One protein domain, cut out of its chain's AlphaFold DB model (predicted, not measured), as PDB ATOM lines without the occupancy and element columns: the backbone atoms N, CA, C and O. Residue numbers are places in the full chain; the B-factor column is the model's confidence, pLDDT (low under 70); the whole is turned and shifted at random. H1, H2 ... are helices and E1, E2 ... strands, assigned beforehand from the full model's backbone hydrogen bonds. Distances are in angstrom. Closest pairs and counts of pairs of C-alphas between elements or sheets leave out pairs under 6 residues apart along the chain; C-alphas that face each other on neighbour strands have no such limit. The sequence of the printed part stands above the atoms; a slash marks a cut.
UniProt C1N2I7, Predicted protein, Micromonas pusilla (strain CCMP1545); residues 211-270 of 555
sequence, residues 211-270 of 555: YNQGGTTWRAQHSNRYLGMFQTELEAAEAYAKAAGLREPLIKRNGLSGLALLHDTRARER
ATOM      1  N   TYR A 211      -5.405   2.609  53.599       93.44
ATOM      2  CA  TYR A 211      -6.021   2.967  54.877       93.44
ATOM      3  C   TYR A 211      -5.301   2.252  56.015       93.44
ATOM      4  O   TYR A 211      -5.086   1.046  55.943       93.44
ATOM      5  N   ASN A 212      -4.946   2.972  57.077       92.88
ATOM      6  CA  ASN A 212      -4.371   2.344  58.263       92.88
ATOM      7  C   ASN A 212      -5.484   1.632  59.050       92.88
ATOM      8  O   ASN A 212      -6.441   2.281  59.471       92.88
ATOM      9  N   GLN A 213      -5.382   0.322  59.260       85.50
ATOM     10  CA  GLN A 213      -6.224  -0.390  60.219       85.50
ATOM     11  C   GLN A 213      -5.400  -0.719  61.464       85.50
ATOM     12  O   GLN A 213      -4.669  -1.705  61.516       85.50
ATOM     13  N   GLY A 214      -5.553   0.110  62.498       77.94
ATOM     14  CA  GLY A 214      -5.085  -0.224  63.844       77.94
ATOM     15  C   GLY A 214      -3.582  -0.065  64.090       77.94
ATOM     16  O   GLY A 214      -3.070  -0.643  65.041       77.94
ATOM     17  N   GLY A 215      -2.871   0.717  63.278       78.81
ATOM     18  CA  GLY A 215      -1.481   1.123  63.513       78.81
ATOM     19  C   GLY A 215      -0.424   0.128  63.033       78.81
ATOM     20  O   GLY A 215       0.691   0.548  62.742       78.81
ATOM     21  N   THR A 216      -0.765  -1.154  62.900       84.31
ATOM     22  CA  THR A 216       0.173  -2.220  62.500       84.31
ATOM     23  C   THR A 216      -0.073  -2.767  61.101       84.31
ATOM     24  O   THR A 216       0.780  -3.470  60.568       84.31
ATOM     25  N   THR A 217      -1.228  -2.476  60.500       92.94
ATOM     26  CA  THR A 217      -1.586  -3.029  59.194       92.94
ATOM     27  C   THR A 217      -2.224  -1.987  58.290       92.94
ATOM     28  O   THR A 217      -2.959  -1.098  58.726       92.94
ATOM     29  N   TRP A 218      -1.944  -2.117  57.000       95.88
ATOM     30  CA  TRP A 218      -2.412  -1.224  55.958       95.88
ATOM     31  C   TRP A 218      -3.338  -1.973  55.014       95.88
ATOM     32  O   TRP A 218      -3.010  -3.025  54.481       95.88
ATOM     33  N   ARG A 219      -4.522  -1.420  54.798       94.81
ATOM     34  CA  ARG A 219      -5.533  -1.944  53.888       94.81
ATOM     35  C   ARG A 219      -5.443  -1.217  52.556       94.81
ATOM     36  O   ARG A 219      -5.526   0.009  52.541       94.81
ATOM     37  N   ALA A 220      -5.389  -1.959  51.454       96.19
ATOM     38  CA  ALA A 220      -5.532  -1.398  50.111       96.19
ATOM     39  C   ALA A 220      -6.932  -1.682  49.542       96.19
ATOM     40  O   ALA A 220      -7.453  -2.800  49.639       96.19
ATOM     41  N   GLN A 221      -7.558  -0.668  48.946       95.19
ATOM     42  CA  GLN A 221      -8.865  -0.784  48.304       95.19
ATOM     43  C   GLN A 221      -8.906   0.044  47.016       95.19
ATOM     44  O   GLN A 221      -8.607   1.234  47.037       95.19
ATOM     45  N   HIS A 222      -9.328  -0.571  45.912       94.06
ATOM     46  CA  HIS A 222      -9.494   0.087  44.613       94.06
ATOM     47  C   HIS A 222     -10.905  -0.165  44.072       94.06
ATOM     48  O   HIS A 222     -11.357  -1.305  44.047       94.06
ATOM     49  N   SER A 223     -11.621   0.889  43.665       88.94
ATOM     50  CA  SER A 223     -12.999   0.797  43.138       88.94
ATOM     51  C   SER A 223     -13.935  -0.048  44.017       88.94
ATOM     52  O   SER A 223     -14.617  -0.949  43.534       88.94
ATOM     53  N   ASN A 224     -13.918   0.200  45.332       85.44
ATOM     54  CA  ASN A 224     -14.614  -0.580  46.367       85.44
ATOM     55  C   ASN A 224     -14.188  -2.052  46.508       85.44
ATOM     56  O   ASN A 224     -14.604  -2.704  47.465       85.44
ATOM     57  N   ARG A 225     -13.295  -2.564  45.659       91.69
ATOM     58  CA  ARG A 225     -12.719  -3.901  45.779       91.69
ATOM     59  C   ARG A 225     -11.574  -3.896  46.783       91.69
ATOM     60  O   ARG A 225     -10.617  -3.132  46.661       91.69
ATOM     61  N   TYR A 226     -11.685  -4.756  47.783       94.50
ATOM     62  CA  TYR A 226     -10.624  -5.000  48.749       94.50
ATOM     63  C   TYR A 226      -9.480  -5.781  48.090       94.50
ATOM     64  O   TYR A 226      -9.729  -6.798  47.443       94.50
ATOM     65  N   LEU A 227      -8.251  -5.280  48.227       94.69
ATOM     66  CA  LEU A 227      -7.062  -5.872  47.606       94.69
ATOM     67  C   LEU A 227      -6.224  -6.688  48.598       94.69
ATOM     68  O   LEU A 227      -5.526  -7.601  48.176       94.69
ATOM     69  N   GLY A 228      -6.304  -6.383  49.897       95.12
ATOM     70  CA  GLY A 228      -5.577  -7.106  50.940       95.12
ATOM     71  C   GLY A 228      -5.223  -6.250  52.157       95.12
ATOM     72  O   GLY A 228      -5.496  -5.043  52.192       95.12
ATOM     73  N   MET A 229      -4.624  -6.911  53.153       96.06
ATOM     74  CA  MET A 229      -3.892  -6.293  54.260       96.06
ATOM     75  C   MET A 229      -2.397  -6.455  54.005       96.06
ATOM     76  O   MET A 229      -1.959  -7.533  53.615       96.06
ATOM     77  N   PHE A 230      -1.631  -5.417  54.301       95.94
ATOM     78  CA  PHE A 230      -0.187  -5.366  54.121       95.94
ATOM     79  C   PHE A 230       0.472  -4.861  55.399       95.94
ATOM     80  O   PHE A 230      -0.147  -4.130  56.182       95.94
ATOM     81  N   GLN A 231       1.723  -5.257  55.629       94.44
ATOM     82  CA  GLN A 231       2.456  -4.828  56.822       94.44
ATOM     83  C   GLN A 231       2.941  -3.387  56.682       94.44
ATOM     84  O   GLN A 231       2.978  -2.640  57.658       94.44
ATOM     85  N   THR A 232       3.271  -2.973  55.457       95.00
ATOM     86  CA  THR A 232       3.793  -1.634  55.190       95.00
ATOM     87  C   THR A 232       2.838  -0.801  54.347       95.00
ATOM     88  O   THR A 232       2.039  -1.301  53.554       95.00
ATOM     89  N   GLU A 233       2.933   0.516  54.526       94.50
ATOM     90  CA  GLU A 233       2.139   1.479  53.770       94.50
ATOM     91  C   GLU A 233       2.478   1.442  52.272       94.50
ATOM     92  O   GLU A 233       1.591   1.570  51.428       94.50
ATOM     93  N   LEU A 234       3.764   1.257  51.954       94.50
ATOM     94  CA  LEU A 234       4.279   1.212  50.588       94.50
ATOM     95  C   LEU A 234       3.747  -0.013  49.839       94.50
ATOM     96  O   LEU A 234       3.254   0.121  48.727       94.50
ATOM     97  N   GLU A 235       3.762  -1.180  50.480       95.69
ATOM     98  CA  GLU A 235       3.283  -2.435  49.895       95.69
ATOM     99  C   GLU A 235       1.773  -2.384  49.598       95.69
ATOM    100  O   GLU A 235       1.319  -2.783  48.525       95.69
ATOM    101  N   ALA A 236       0.985  -1.776  50.496       96.25
ATOM    102  CA  ALA A 236      -0.425  -1.503  50.228       96.25
ATOM    103  C   ALA A 236      -0.619  -0.557  49.029       96.25
ATOM    104  O   ALA A 236      -1.563  -0.713  48.248       96.25
ATOM    105  N   ALA A 237       0.266   0.426  48.875       96.12
ATOM    106  CA  ALA A 237       0.204   1.396  47.792       96.12
ATOM    107  C   ALA A 237       0.629   0.795  46.439       96.12
ATOM    108  O   ALA A 237       0.023   1.112  45.417       96.12
ATOM    109  N   GLU A 238       1.604  -0.114  46.429       96.00
ATOM    110  CA  GLU A 238       1.995  -0.896  45.250       96.00
ATOM    111  C   GLU A 238       0.873  -1.835  44.803       96.00
ATOM    112  O   GLU A 238       0.539  -1.888  43.618       96.00
ATOM    113  N   ALA A 239       0.217  -2.520  45.747       96.12
ATOM    114  CA  ALA A 239      -0.943  -3.352  45.445       96.12
ATOM    115  C   ALA A 239      -2.087  -2.529  44.831       96.12
ATOM    116  O   ALA A 239      -2.724  -2.960  43.865       96.12
ATOM    117  N   TYR A 240      -2.320  -1.322  45.354       95.75
ATOM    118  CA  TYR A 240      -3.270  -0.377  44.778       95.75
ATOM    119  C   TYR A 240      -2.867   0.064  43.364       95.75
ATOM    120  O   TYR A 240      -3.699  -0.001  42.461       95.75
ATOM    121  N   ALA A 241      -1.611   0.470  43.152       94.50
ATOM    122  CA  ALA A 241      -1.105   0.902  41.848       94.50
ATOM    123  C   ALA A 241      -1.254  -0.205  40.796       94.50
ATOM    124  O   ALA A 241      -1.824   0.026  39.730       94.50
ATOM    125  N   LYS A 242      -0.879  -1.440  41.146       94.69
ATOM    126  CA  LYS A 242      -1.041  -2.618  40.288       94.69
ATOM    127  C   LYS A 242      -2.504  -2.873  39.923       94.69
ATOM    128  O   LYS A 242      -2.803  -3.171  38.770       94.69
ATOM    129  N   ALA A 243      -3.425  -2.728  40.875       93.00
ATOM    130  CA  ALA A 243      -4.858  -2.891  40.624       93.00
ATOM    131  C   ALA A 243      -5.471  -1.736  39.809       93.00
ATOM    132  O   ALA A 243      -6.439  -1.951  39.077       93.00
ATOM    133  N   ALA A 244      -4.919  -0.530  39.934       91.00
ATOM    134  CA  ALA A 244      -5.309   0.650  39.167       91.00
ATOM    135  C   ALA A 244      -4.674   0.695  37.761       91.00
ATOM    136  O   ALA A 244      -5.101   1.497  36.930       91.00
ATOM    137  N   GLY A 245      -3.691  -0.171  37.483       92.50
ATOM    138  CA  GLY A 245      -2.936  -0.188  36.228       92.50
ATOM    139  C   GLY A 245      -1.893   0.927  36.127       92.50
ATOM    140  O   GLY A 245      -1.570   1.346  35.023       92.50
ATOM    141  N   LEU A 246      -1.403   1.421  37.264       91.62
ATOM    142  CA  LEU A 246      -0.382   2.459  37.353       91.62
ATOM    143  C   LEU A 246       0.991   1.836  37.581       91.62
ATOM    144  O   LEU A 246       1.115   0.841  38.297       91.62
ATOM    145  N   ARG A 247       2.030   2.464  37.028       84.38
ATOM    146  CA  ARG A 247       3.419   2.042  37.266       84.38
ATOM    147  C   ARG A 247       3.916   2.357  38.673       84.38
ATOM    148  O   ARG A 247       4.744   1.613  39.188       84.38
ATOM    149  N   GLU A 248       3.413   3.423  39.295       90.06
ATOM    150  CA  GLU A 248       3.914   3.910  40.583       90.06
ATOM    151  C   GLU A 248       2.789   4.220  41.590       90.06
ATOM    152  O   GLU A 248       1.681   4.607  41.198       90.06
ATOM    153  N   PRO A 249       3.059   4.086  42.905       91.38
ATOM    154  CA  PRO A 249       2.129   4.473  43.961       91.38
ATOM    155  C   PRO A 249       1.760   5.962  43.932       91.38
ATOM    156  O   PRO A 249       2.620   6.841  43.990       91.38
ATOM    157  N   LEU A 250       0.459   6.269  43.942       88.44
ATOM    158  CA  LEU A 250      -0.015   7.657  43.956       88.44
ATOM    159  C   LEU A 250       0.023   8.262  45.353       88.44
ATOM    160  O   LEU A 250      -0.708   7.833  46.250       88.44
ATOM    161  N   ILE A 251       0.804   9.325  45.509       89.62
ATOM    162  CA  ILE A 251       0.844  10.134  46.728       89.62
ATOM    163  C   ILE A 251      -0.319  11.137  46.703       89.62
ATOM    164  O   ILE A 251      -0.508  11.873  45.732       89.62
ATOM    165  N   LYS A 252      -1.098  11.191  47.788       86.31
ATOM    166  CA  LYS A 252      -2.131  12.207  48.015       86.31
ATOM    167  C   LYS A 252      -1.464  13.579  48.069       86.31
ATOM    168  O   LYS A 252      -0.746  13.892  49.014       86.31
ATOM    169  N   ARG A 253      -1.719  14.416  47.067       77.62
ATOM    170  CA  ARG A 253      -1.421  15.850  47.146       77.62
ATOM    171  C   ARG A 253      -2.548  16.560  47.881       77.62
ATOM    172  O   ARG A 253      -3.722  16.311  47.604       77.62
ATOM    173  N   ASN A 254      -2.183  17.447  48.804       59.78
ATOM    174  CA  ASN A 254      -3.126  18.244  49.584       59.78
ATOM    175  C   ASN A 254      -4.143  18.927  48.653       59.78
ATOM    176  O   ASN A 254      -3.761  19.671  47.754       59.78
ATOM    177  N   GLY A 255      -5.430  18.645  48.863       56.72
ATOM    178  CA  GLY A 255      -6.539  19.271  48.133       56.72
ATOM    179  C   GLY A 255      -7.045  18.532  46.889       56.72
ATOM    180  O   GLY A 255      -8.123  18.874  46.412       56.72
ATOM    181  N   LEU A 256      -6.354  17.500  46.389       58.25
ATOM    182  CA  LEU A 256      -6.872  16.668  45.297       58.25
ATOM    183  C   LEU A 256      -7.461  15.372  45.851       58.25
ATOM    184  O   LEU A 256      -6.812  14.636  46.598       58.25
ATOM    185  N   SER A 257      -8.704  15.071  45.468       59.00
ATOM    186  CA  SER A 257      -9.287  13.765  45.757       59.00
ATOM    187  C   SER A 257      -8.452  12.677  45.074       59.00
ATOM    188  O   SER A 257      -7.906  12.874  43.988       59.00
ATOM    189  N   GLY A 258      -8.344  11.502  45.701       63.72
ATOM    190  CA  GLY A 258      -7.561  10.393  45.145       63.72
ATOM    191  C   GLY A 258      -8.002   9.976  43.734       63.72
ATOM    192  O   GLY A 258      -7.176   9.566  42.924       63.72
ATOM    193  N   LEU A 259      -9.286  10.162  43.418       63.56
ATOM    194  CA  LEU A 259      -9.841   9.976  42.077       63.56
ATOM    195  C   LEU A 259      -9.356  11.040  41.083       63.56
ATOM    196  O   LEU A 259      -9.016  10.695  39.957       63.56
ATOM    197  N   ALA A 260      -9.271  12.311  41.479       61.09
ATOM    198  CA  ALA A 260      -8.754  13.360  40.600       61.09
ATOM    199  C   ALA A 260      -7.283  13.104  40.220       61.09
ATOM    200  O   ALA A 260      -6.915  13.243  39.056       61.09
ATOM    201  N   LEU A 261      -6.467  12.639  41.175       70.06
ATOM    202  CA  LEU A 261      -5.072  12.254  40.922       70.06
ATOM    203  C   LEU A 261      -4.952  11.047  39.981       70.06
ATOM    204  O   LEU A 261      -4.072  11.032  39.122       70.06
ATOM    205  N   LEU A 262      -5.840  10.056  40.110       68.88
ATOM    206  CA  LEU A 262      -5.918   8.915  39.189       68.88
ATOM    207  C   LEU A 262      -6.233   9.350  37.754       68.88
ATOM    208  O   LEU A 262      -5.611   8.874  36.808       68.88
ATOM    209  N   HIS A 263      -7.209  10.244  37.587       71.12
ATOM    210  CA  HIS A 263      -7.595  10.729  36.265       71.12
ATOM    211  C   HIS A 263      -6.481  11.561  35.609       71.12
ATOM    212  O   HIS A 263      -6.215  11.362  34.426       71.12
ATOM    213  N   ASP A 264      -5.794  12.422  36.370       73.69
ATOM    214  CA  ASP A 264      -4.669  13.231  35.875       73.69
ATOM    215  C   ASP A 264      -3.456  12.370  35.478       73.69
ATOM    216  O   ASP A 264      -2.903  12.515  34.389       73.69
ATOM    217  N   THR A 265      -3.073  11.401  36.316       71.00
ATOM    218  CA  THR A 265      -1.945  10.501  36.004       71.00
ATOM    219  C   THR A 265      -2.218   9.623  34.790       71.00
ATOM    220  O   THR A 265      -1.362   9.516  33.913       71.00
ATOM    221  N   ARG A 266      -3.437   9.093  34.657       71.06
ATOM    222  CA  ARG A 266      -3.831   8.324  33.471       71.06
ATOM    223  C   ARG A 266      -3.895   9.180  32.204       71.06
ATOM    224  O   ARG A 266      -3.622   8.675  31.117       71.06
ATOM    225  N   ALA A 267      -4.262  10.456  32.321       67.38
ATOM    226  CA  ALA A 267      -4.219  11.392  31.201       67.38
ATOM    227  C   ALA A 267      -2.771  11.656  30.758       67.38
ATOM    228  O   ALA A 267      -2.479  11.593  29.566       67.38
ATOM    229  N   ARG A 268      -1.847  11.853  31.705       68.31
ATOM    230  CA  ARG A 268      -0.415  12.037  31.417       68.31
ATOM    231  C   ARG A 268       0.229  10.810  30.775       68.31
ATOM    232  O   ARG A 268       0.960  10.966  29.805       68.31
ATOM    233  N   GLU A 269      -0.070   9.603  31.259       64.81
ATOM    234  CA  GLU A 269       0.452   8.365  30.657       64.81
ATOM    235  C   GLU A 269      -0.032   8.165  29.213       64.81
ATOM    236  O   GLU A 269       0.721   7.663  28.384       64.81
ATOM    237  N   ARG A 270      -1.255   8.603  28.877       65.69
ATOM    238  CA  ARG A 270      -1.761   8.556  27.494       65.69
ATOM    239  C   ARG A 270      -1.069   9.551  26.568       65.69
ATOM    240  O   ARG A 270      -0.856   9.227  25.409       65.69
TER     241      ARG A 270
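AT A GLANCE: This is residues 211 to 270 of the 555 residues of the protein "Predicted protein" of Micromonas pusilla (strain CCMP1545) (UniProt C1N2I7). A small three-stranded sheet has helix H1 over one face; a long loop, residues 245 to 257, then leads to helix H2, set off from the sheet. The 60 printed residues run E1, E2, E3, H1, H2, mixed in class, with antiparallel sheet order E1 - E2 - E3. The whole is compact, radius of gyration of the C-alphas 11.7 A, and only just elongated, spanning 35 by 23 by 19 A.

HOW THE PARTS SIT: E1, residues 211 to 213, and E2, residues 217 to 222, form a hairpin, with N 211 and O 219 at 2.8 A, within hydrogen-bond range. E2 and E3, residues 225 to 230, form another, with N 222 and O 225 at 3.0 A; the three make a meander, each strand the antiparallel neighbour of the one before. H1, residues 233 to 244, is on the sheet over E2 and E3, two layers, helix on one face, at a height of 8.3 A; its closest C-alphas to E2 are Ala 236 and Ala 220, 5.1 A. H2, residues 258 to 270, is apart from H1, only just, at 8.3 A. In H1 and H2 every O i to N i+4 pair is within range.

IN THESE COORDINATES: E2 measures 16.9 A, H1 16.4 A and H2 18.7 A; C-alpha 211 is at (-6.021, 2.967, 54.877), C-alpha 270 at (-1.761, 8.556, 27.494).

THE WHOLE: The printed part has no cut; the link H1 to H2 is long. Residues 254 to 260, 262 and 267 to 270 have pLDDT under 70.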